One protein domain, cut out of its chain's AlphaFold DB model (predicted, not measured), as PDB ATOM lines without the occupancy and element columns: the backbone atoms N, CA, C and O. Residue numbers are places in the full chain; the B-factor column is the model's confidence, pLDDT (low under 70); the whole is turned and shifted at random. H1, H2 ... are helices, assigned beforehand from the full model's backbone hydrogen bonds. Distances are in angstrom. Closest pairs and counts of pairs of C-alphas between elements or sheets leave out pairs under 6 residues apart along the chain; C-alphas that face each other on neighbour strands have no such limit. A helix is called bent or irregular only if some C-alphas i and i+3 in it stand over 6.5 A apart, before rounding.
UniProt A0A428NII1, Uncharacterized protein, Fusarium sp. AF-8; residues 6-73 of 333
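Overview. This is residues 6 to 73 of the 333 residues of an uncharacterized protein of Fusarium sp. AF-8 (UniProt A0A428NII1). With little regular structure, this loose, flat model is an open loop of chain: H1 and H3 pack about at right angles at one end, residues 17 to 41 lead out to the short helix H2 at the far end, and residues 46 to 55 lead back. The 68 printed residues have three named helices, in the order H1, H2, H3, and no named strand. The class is all helix, with 23 residues in named elements. The radius of gyration of the C-alphas is 14.3 A, and the spans are 38 by 33 by 15 A.

Along the chain. H1, residues 6 to 16, begins at C-alpha 6 (170.848, 301.109, 210.904) and is 15.6 A long. H2 holds residues 42 to 45, 5.1 A. H3, residues 56 to 63, is 12.6 A long and ends at C-alpha 63 (179.185, 304.162, 207.631); it is irregular, with C-alphas 57 and 60 7.3 A apart.

Arrangement. H1 touches H3, about perpendicular at 82 degrees; their closest C-alphas, of Ala 8 and Leu 59, are 5.1 A apart. H2 is apart from H1 and H3. Every O i to N i+4 pair is within hydrogen-bond range in H1; H3 has 0 of 4, but 4 of 5 O i to N i+3 pairs, and H2 is too short for an i+4 pair.

Size, cuts and confidence. The farthest C-alphas, of Pro 43 and Asn 65, are 40.3 A apart. The link H1 to H2 is long, with 25 residues. The printed part has no cut, and no printed residue is under 70 in pLDDT.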
ATOM      1  N   LEU A   6     172.010 300.209 210.840       94.94
ATOM      2  CA  LEU A   6     170.848 301.109 210.904       94.94
ATOM      3  C   LEU A   6     171.003 302.177 211.992       94.94
ATOM      4  O   LEU A   6     170.748 303.349 211.731       94.94
ATOM      5  N   ILE A   7     171.475 301.786 213.179       95.19
ATOM      6  CA  ILE A   7     171.786 302.719 214.272       95.19
ATOM      7  C   ILE A   7     172.888 303.686 213.844       95.19
ATOM      8  O   ILE A   7     172.726 304.888 214.015       95.19
ATOM      9  N   ALA A   8     173.975 303.179 213.257       96.75
ATOM     10  CA  ALA A   8     175.105 304.000 212.835       96.75
ATOM     11  C   ALA A   8     174.679 305.110 211.867       96.75
ATOM     12  O   ALA A   8     174.942 306.281 212.129       96.75
ATOM     13  N   HIS A   9     173.981 304.754 210.782       97.00
ATOM     14  CA  HIS A   9     173.515 305.732 209.801       97.00
ATOM     15  C   HIS A   9     172.497 306.708 210.402       97.00
ATOM     16  O   HIS A   9     172.652 307.913 210.230       97.00
ATOM     17  N   ALA A  10     171.505 306.220 211.158       95.94
ATOM     18  CA  ALA A  10     170.495 307.087 211.767       95.94
ATOM     19  C   ALA A  10     171.104 308.093 212.757       95.94
ATOM     20  O   ALA A  10     170.759 309.271 212.728       95.94
ATOM     21  N   TRP A  11     172.020 307.648 213.622       96.81
ATOM     22  CA  TRP A  11     172.677 308.516 214.600       96.81
ATOM     23  C   TRP A  11     173.614 309.519 213.931       96.81
ATOM     24  O   TRP A  11     173.609 310.691 214.291       96.81
ATOM     25  N   ASN A  12     174.382 309.084 212.931       97.19
ATOM     26  CA  ASN A  12     175.248 309.964 212.155       97.19
ATOM     27  C   ASN A  12     174.458 311.089 211.468       97.19
ATOM     28  O   ASN A  12     174.853 312.250 211.545       97.19
ATOM     29  N   ASP A  13     173.345 310.753 210.817       96.06
ATOM     30  CA  ASP A  13     172.529 311.733 210.095       96.06
ATOM     31  C   ASP A  13     171.794 312.672 211.063       96.06
ATOM     32  O   ASP A  13     171.697 313.871 210.799       96.06
ATOM     33  N   PHE A  14     171.358 312.157 212.219       96.69
ATOM     34  CA  PHE A  14     170.810 312.969 213.307       96.69
ATOM     35  C   PHE A  14     171.824 314.005 213.813       96.69
ATOM     36  O   PHE A  14     171.485 315.182 213.891       96.69
ATOM     37  N   LEU A  15     173.070 313.598 214.090       97.06
ATOM     38  CA  LEU A  15     174.132 314.502 214.556       97.06
ATOM     39  C   LEU A  15     174.464 315.585 213.521       97.06
ATOM     40  O   LEU A  15     174.481 316.770 213.849       97.06
ATOM     41  N   LYS A  16     174.616 315.201 212.248       96.19
ATOM     42  CA  LYS A  16     174.859 316.155 211.152       96.19
ATOM     43  C   LYS A  16     173.752 317.198 211.017       96.19
ATOM     44  O   LYS A  16     174.029 318.334 210.638       96.19
ATOM     45  N   GLY A  17     172.512 316.834 211.350       97.12
ATOM     46  CA  GLY A  17     171.362 317.736 211.325       97.12
ATOM     47  C   GLY A  17     171.490 318.955 212.246       97.12
ATOM     48  O   GLY A  17     170.859 319.973 211.971       97.12
ATOM     49  N   PHE A  18     172.323 318.893 213.291       96.19
ATOM     50  CA  PHE A  18     172.550 320.019 214.206       96.19
ATOM     51  C   PHE A  18     173.567 321.041 213.692       96.19
ATOM     52  O   PHE A  18     173.593 322.161 214.199       96.19
ATOM     53  N   ASN A  19     174.388 320.687 212.695       95.75
ATOM     54  CA  ASN A  19     175.466 321.537 212.174       95.75
ATOM     55  C   ASN A  19     176.401 322.086 213.281       95.75
ATOM     56  O   ASN A  19     176.843 323.236 213.231       95.75
ATOM     57  N   ASP A  20     176.678 321.263 214.294       96.50
ATOM     58  CA  ASP A  20     177.589 321.570 215.397       96.50
ATOM     59  C   ASP A  20     179.035 321.265 214.976       96.50
ATOM     60  O   ASP A  20     179.360 320.138 214.606       96.50
ATOM     61  N   SER A  21     179.926 322.258 215.026       95.69
ATOM     62  CA  SER A  21     181.335 322.077 214.648       95.69
ATOM     63  C   SER A  21     182.139 321.241 215.646       95.69
ATOM     64  O   SER A  21     183.179 320.695 215.279       95.69
ATOM     65  N   THR A  22     181.675 321.134 216.892       94.88
ATOM     66  CA  THR A  22     182.309 320.348 217.959       94.88
ATOM     67  C   THR A  22     181.819 318.902 217.986       94.88
ATOM     68  O   THR A  22     182.572 318.012 218.380       94.88
ATOM     69  N   LEU A  23     180.598 318.657 217.497       95.56
ATOM     70  CA  LEU A  23     179.997 317.332 217.349       95.56
ATOM     71  C   LEU A  23     179.425 317.138 215.929       95.56
ATOM     72  O   LEU A  23     178.215 316.979 215.760       95.56
ATOM     73  N   PRO A  24     180.282 317.161 214.891       96.31
ATOM     74  CA  PRO A  24     179.827 317.210 213.501       96.31
ATOM     75  C   PRO A  24     179.147 315.922 213.034       96.31
ATOM     76  O   PRO A  24     178.261 315.965 212.181       96.31
ATOM     77  N   ASP A  25     179.573 314.771 213.554       96.50
ATOM     78  CA  ASP A  25     179.027 313.466 213.206       96.50
ATOM     79  C   ASP A  25     179.396 312.396 214.248       96.50
ATOM     80  O   ASP A  25     179.990 312.680 215.291       96.50
ATOM     81  N   LEU A  26     179.040 311.141 213.963       96.50
ATOM     82  CA  LEU A  26     179.253 310.020 214.877       96.50
ATOM     83  C   LEU A  26     180.737 309.737 215.170       96.50
ATOM     84  O   LEU A  26     181.037 309.140 216.198       96.50
ATOM     85  N   SER A  27     181.669 310.145 214.301       95.44
ATOM     86  CA  SER A  27     183.105 309.921 214.515       95.44
ATOM     87  C   SER A  27     183.707 310.808 215.604       95.44
ATOM     88  O   SER A  27     184.742 310.459 216.167       95.44
ATOM     89  N   ALA A  28     183.042 311.920 215.930       95.94
ATOM     90  CA  ALA A  28     183.427 312.814 217.018       95.94
ATOM     91  C   ALA A  28     182.938 312.331 218.400       95.94
ATOM     92  O   ALA A  28     183.306 312.911 219.421       95.94
ATOM     93  N   VAL A  29     182.122 311.272 218.453       95.44
ATOM     94  CA  VAL A  29     181.610 310.692 219.701       95.44
ATOM     95  C   VAL A  29     182.603 309.665 220.242       95.44
ATOM     96  O   VAL A  29     182.944 308.705 219.553       95.44
ATOM     97  N   ASP A  30     183.006 309.806 221.506       93.69
ATOM     98  CA  ASP A  30     183.737 308.751 222.215       93.69
ATOM     99  C   ASP A  30     182.791 307.570 222.524       93.69
ATOM    100  O   ASP A  30     181.878 307.716 223.350       93.69
ATOM    101  N   PRO A  31     182.984 306.384 221.908       93.12
ATOM    102  CA  PRO A  31     182.085 305.250 222.087       93.12
ATOM    103  C   PRO A  31     182.050 304.718 223.525       93.12
ATOM    104  O   PRO A  31     181.066 304.076 223.895       93.12
ATOM    105  N   PHE A  32     183.078 304.975 224.341       90.25
ATOM    106  CA  PHE A  32     183.108 304.536 225.738       90.25
ATOM    107  C   PHE A  32     182.194 305.365 226.644       90.25
ATOM    108  O   PHE A  32     181.799 304.881 227.703       90.25
ATOM    109  N   ASN A  33     181.790 306.559 226.206       91.25
ATOM    110  CA  ASN A  33     180.908 307.445 226.965       91.25
ATOM    111  C   ASN A  33     179.425 307.318 226.577       91.25
ATOM    112  O   ASN A  33     178.579 307.916 227.235       91.25
ATOM    113  N   ILE A  34     179.080 306.535 225.543       92.25
ATOM    114  CA  ILE A  34     177.688 306.378 225.075       92.25
ATOM    115  C   ILE A  34     176.842 305.586 226.083       92.25
ATOM    116  O   ILE A  34     175.721 305.975 226.401       92.25
ATOM    117  N   TYR A  35     177.367 304.459 226.568       90.12
ATOM    118  CA  TYR A  35     176.748 303.658 227.624       90.12
ATOM    119  C   TYR A  35     177.864 302.957 228.416       90.12
ATOM    120  O   TYR A  35     178.203 301.808 228.120       90.12
ATOM    121  N   PRO A  36     178.502 303.679 229.353       88.44
ATOM    122  CA  PRO A  36     179.728 303.234 230.002       88.44
ATOM    123  C   PRO A  36     179.488 302.039 230.929       88.44
ATOM    124  O   PRO A  36     178.613 302.065 231.794       88.44
ATOM    125  N   GLU A  37     180.335 301.016 230.800       84.69
ATOM    126  CA  GLU A  37     180.294 299.814 231.648       84.69
ATOM    127  C   GLU A  37     180.530 300.151 233.130       84.69
ATOM    128  O   GLU A  37     179.988 299.493 234.010       84.69
ATOM    129  N   SER A  38     181.294 301.213 233.414       86.56
ATOM    130  CA  SER A  38     181.606 301.665 234.776       86.56
ATOM    131  C   SER A  38     180.390 302.141 235.574       86.56
ATOM    132  O   SER A  38     180.483 302.241 236.794       86.56
ATOM    133  N   LEU A  39     179.268 302.440 234.911       87.25
ATOM    134  CA  LEU A  39     178.019 302.825 235.572       87.25
ATOM    135  C   LEU A  39     177.091 301.637 235.843       87.25
ATOM    136  O   LEU A  39     176.056 301.819 236.483       87.25
ATOM    137  N   ARG A  40     177.433 300.435 235.365       89.12
ATOM    138  CA  ARG A  40     176.589 299.257 235.556       89.12
ATOM    139  C   ARG A  40     176.763 298.665 236.938       89.12
ATOM    140  O   ARG A  40     177.858 298.598 237.491       89.12
ATOM    141  N   THR A  41     175.652 298.182 237.467       92.31
ATOM    142  CA  THR A  41     175.593 297.542 238.780       92.31
ATOM    143  C   THR A  41     175.709 296.021 238.649       92.31
ATOM    144  O   THR A  41     175.320 295.440 237.634       92.31
ATOM    145  N   GLU A  42     176.208 295.331 239.679       94.06
ATOM    146  CA  GLU A  42     176.262 293.859 239.662       94.06
ATOM    147  C   GLU A  42     174.881 293.197 239.441       94.06
ATOM    148  O   GLU A  42     174.804 292.235 238.668       94.06
ATOM    149  N   PRO A  43     173.767 293.688 240.035       95.12
ATOM    150  CA  PRO A  43     172.434 293.156 239.754       95.12
ATOM    151  C   PRO A  43     171.965 293.351 238.308       95.12
ATOM    152  O   PRO A  43     171.227 292.498 237.811       95.12
ATOM    153  N   GLU A  44     172.364 294.434 237.634       88.88
ATOM    154  CA  GLU A  44     172.085 294.664 236.209       88.88
ATOM    155  C   GLU A  44     172.880 293.689 235.333       88.88
ATOM    156  O   GLU A  44     172.312 293.032 234.456       88.88
ATOM    157  N   LEU A  45     174.177 293.527 235.615       90.62
ATOM    158  CA  LEU A  45     175.077 292.658 234.849       90.62
ATOM    159  C   LEU A  45     174.632 291.192 234.843       90.62
ATOM    160  O   LEU A  45     174.853 290.491 233.857       90.62
ATOM    161  N   ARG A  46     173.951 290.731 235.900       91.00
ATOM    162  CA  ARG A  46     173.400 289.369 235.983       91.00
ATOM    163  C   ARG A  46     172.416 289.035 234.855       91.00
ATOM    164  O   ARG A  46     172.314 287.872 234.476       91.00
ATOM    165  N   HIS A  47     171.697 290.033 234.344       89.88
ATOM    166  CA  HIS A  47     170.685 289.870 233.293       89.88
ATOM    167  C   HIS A  47     171.117 290.473 231.950       89.88
ATOM    168  O   HIS A  47     170.370 290.422 230.970       89.88
ATOM    169  N   PHE A  48     172.321 291.047 231.883       87.00
ATOM    170  CA  PHE A  48     172.818 291.688 230.677       87.00
ATOM    171  C   PHE A  48     173.165 290.657 229.594       87.00
ATOM    172  O   PHE A  48     174.133 289.902 229.691       87.00
ATOM    173  N   GLU A  49     172.387 290.653 228.512       85.44
ATOM    174  CA  GLU A  49     172.609 289.763 227.372       85.44
ATOM    175  C   GLU A  49     173.706 290.320 226.455       85.44
ATOM    176  O   GLU A  49     173.449 291.106 225.535       85.44
ATOM    177  N   THR A  50     174.945 289.897 226.705       82.75
ATOM    178  CA  THR A  50     176.134 290.351 225.963       82.75
ATOM    179  C   THR A  50     176.038 290.084 224.462       82.75
ATOM    180  O   THR A  50     176.481 290.918 223.672       82.75
ATOM    181  N   ALA A  51     175.385 288.993 224.044       83.62
ATOM    182  CA  ALA A  51     175.183 288.680 222.628       83.62
ATOM    183  C   ALA A  51     174.303 289.718 221.908       83.62
ATOM    184  O   ALA A  51     174.392 289.886 220.692       83.62
ATOM    185  N   ASN A  52     173.467 290.433 222.660       83.56
ATOM    186  CA  ASN A  52     172.577 291.467 222.154       83.56
ATOM    187  C   ASN A  52     173.160 292.884 222.302       83.56
ATOM    188  O   ASN A  52     172.521 293.841 221.857       83.56
ATOM    189  N   ALA A  53     174.335 293.054 222.909       88.12
ATOM    190  CA  ALA A  53     174.928 294.368 223.126       88.12
ATOM    191  C   ALA A  53     175.276 295.070 221.802       88.12
ATOM    192  O   ALA A  53     175.775 294.456 220.856       88.12
ATOM    193  N   ILE A  54     175.038 296.383 221.738       91.75
ATOM    194  CA  ILE A  54     175.498 297.202 220.613       91.75
ATOM    195  C   ILE A  54     177.013 297.362 220.739       91.75
ATOM    196  O   ILE A  54     177.530 297.774 221.775       91.75
ATOM    197  N   GLN A  55     177.737 297.061 219.664       91.88
ATOM    198  CA  GLN A  55     179.185 297.254 219.607       91.88
ATOM    199  C   GLN A  55     179.486 298.700 219.196       91.88
ATOM    200  O   GLN A  55     179.833 298.957 218.046       91.88
ATOM    201  N   TYR A  56     179.325 299.644 220.132       94.06
ATOM    202  CA  TYR A  56     179.433 301.091 219.877       94.06
ATOM    203  C   TYR A  56     180.726 301.489 219.146       94.06
ATOM    204  O   TYR A  56     180.684 302.260 218.192       94.06
ATOM    205  N   HIS A  57     181.857 300.879 219.514       92.94
ATOM    206  CA  HIS A  57     183.166 301.111 218.890       92.94
ATOM    207  C   HIS A  57     183.246 300.733 217.399       92.94
ATOM    208  O   HIS A  57     184.175 301.158 216.723       92.94
ATOM    209  N   LYS A  58     182.297 299.944 216.875       94.62
ATOM    210  CA  LYS A  58     182.226 299.563 215.453       94.62
ATOM    211  C   LYS A  58     181.222 300.387 214.656       94.62
ATOM    212  O   LYS A  58     181.065 300.147 213.462       94.62
ATOM    213  N   LEU A  59     180.489 301.311 215.283       95.38
ATOM    214  CA  LEU A  59     179.398 301.994 214.588       95.38
ATOM    215  C   LEU A  59     179.893 302.812 213.392       95.38
ATOM    216  O   LEU A  59     179.292 302.752 212.323       95.38
ATOM    217  N   THR A  60     181.029 303.491 213.531       95.19
ATOM    218  CA  THR A  60     181.656 304.260 212.446       95.19
ATOM    219  C   THR A  60     182.087 303.386 211.265       95.19
ATOM    220  O   THR A  60     182.046 303.844 210.124       95.19
ATOM    221  N   ASP A  61     182.422 302.111 211.485       94.81
ATOM    222  CA  ASP A  61     182.778 301.189 210.402       94.81
ATOM    223  C   ASP A  61     181.592 300.880 209.485       94.81
ATOM    224  O   ASP A  61     181.781 300.696 208.281       94.81
ATOM    225  N   TYR A  62     180.367 300.877 210.019       95.06
ATOM    226  CA  TYR A  62     179.170 300.648 209.211       95.06
ATOM    227  C   TYR A  62     178.837 301.805 208.269       95.06
ATOM    228  O   TYR A  62     178.090 301.598 207.319       95.06
ATOM    229  N   LEU A  63     179.399 302.997 208.493       94.19
ATOM    230  CA  LEU A  63     179.185 304.162 207.631       94.19
ATOM    231  C   LEU A  63     179.964 304.073 206.311       94.19
ATOM    232  O   LEU A  63     179.759 304.885 205.408       94.19
ATOM    233  N   ARG A  64     180.881 303.107 206.186       90.19
ATOM    234  CA  ARG A  64     181.730 302.959 205.005       90.19
ATOM    235  C   ARG A  64     180.927 302.380 203.842       90.19
ATOM    236  O   ARG A  64     180.315 301.323 203.957       90.19
ATOM    237  N   ASN A  65     181.042 303.020 202.680       86.81
ATOM    238  CA  ASN A  65     180.621 302.488 201.379       86.81
ATOM    239  C   ASN A  65     179.111 302.243 201.198       86.81
ATOM    240  O   ASN A  65     178.727 301.565 200.246       86.81
ATOM    241  N   THR A  66     178.247 302.778 202.065       92.06
ATOM    242  CA  THR A  66     176.795 302.695 201.874       92.06
ATOM    243  C   THR A  66     176.057 303.864 202.527       92.06
ATOM    244  O   THR A  66     176.648 304.684 203.225       92.06
ATOM    245  N   THR A  67     174.760 303.965 202.259       91.44
ATOM    246  CA  THR A  67     173.837 304.910 202.896       91.44
ATOM    247  C   THR A  67     172.826 304.143 203.739       91.44
ATOM    248  O   THR A  67     172.735 302.919 203.647       91.44
ATOM    249  N   PHE A  68     171.998 304.859 204.502       92.31
ATOM    250  CA  PHE A  68     170.905 304.255 205.268       92.31
ATOM    251  C   PHE A  68     170.041 303.295 204.423       92.31
ATOM    252  O   PHE A  68     169.777 302.164 204.828       92.31
ATOM    253  N   PHE A  69     169.660 303.709 203.209       92.50
ATOM    254  CA  PHE A  69     168.848 302.899 202.291       92.50
ATOM    255  C   PHE A  69     169.647 301.833 201.529       92.50
ATOM    256  O   PHE A  69     169.055 300.939 200.931       92.50
ATOM    257  N   GLY A  70     170.979 301.910 201.547       93.12
ATOM    258  CA  GLY A  70     171.871 300.926 200.936       93.12
ATOM    259  C   GLY A  70     172.297 299.798 201.883       93.12
ATOM    260  O   GLY A  70     173.126 298.966 201.506       93.12
ATOM    261  N   VAL A  71     171.784 299.755 203.118       94.50
ATOM    262  CA  VAL A  71     172.082 298.672 204.064       94.50
ATOM    263  C   VAL A  71     171.567 297.343 203.506       94.50
ATOM    264  O   VAL A  71     170.385 297.188 203.202       94.50
ATOM    265  N   TYR A  72     172.462 296.360 203.384       93.69
ATOM    266  CA  TYR A  72     172.134 295.054 202.813       93.69
ATOM    267  C   TYR A  72     170.936 294.400 203.520       93.69
ATOM    268  O   TYR A  72     170.934 294.238 204.743       93.69
ATOM    269  N   GLY A  73     169.937 293.986 202.736       94.62
ATOM    270  CA  GLY A  73     168.747 293.290 203.227       94.62
ATOM    271  C   GLY A  73     167.625 294.192 203.754       94.62
ATOM    272  O   GLY A  73     166.611 293.659 204.207       94.62
TER     273      GLY A  73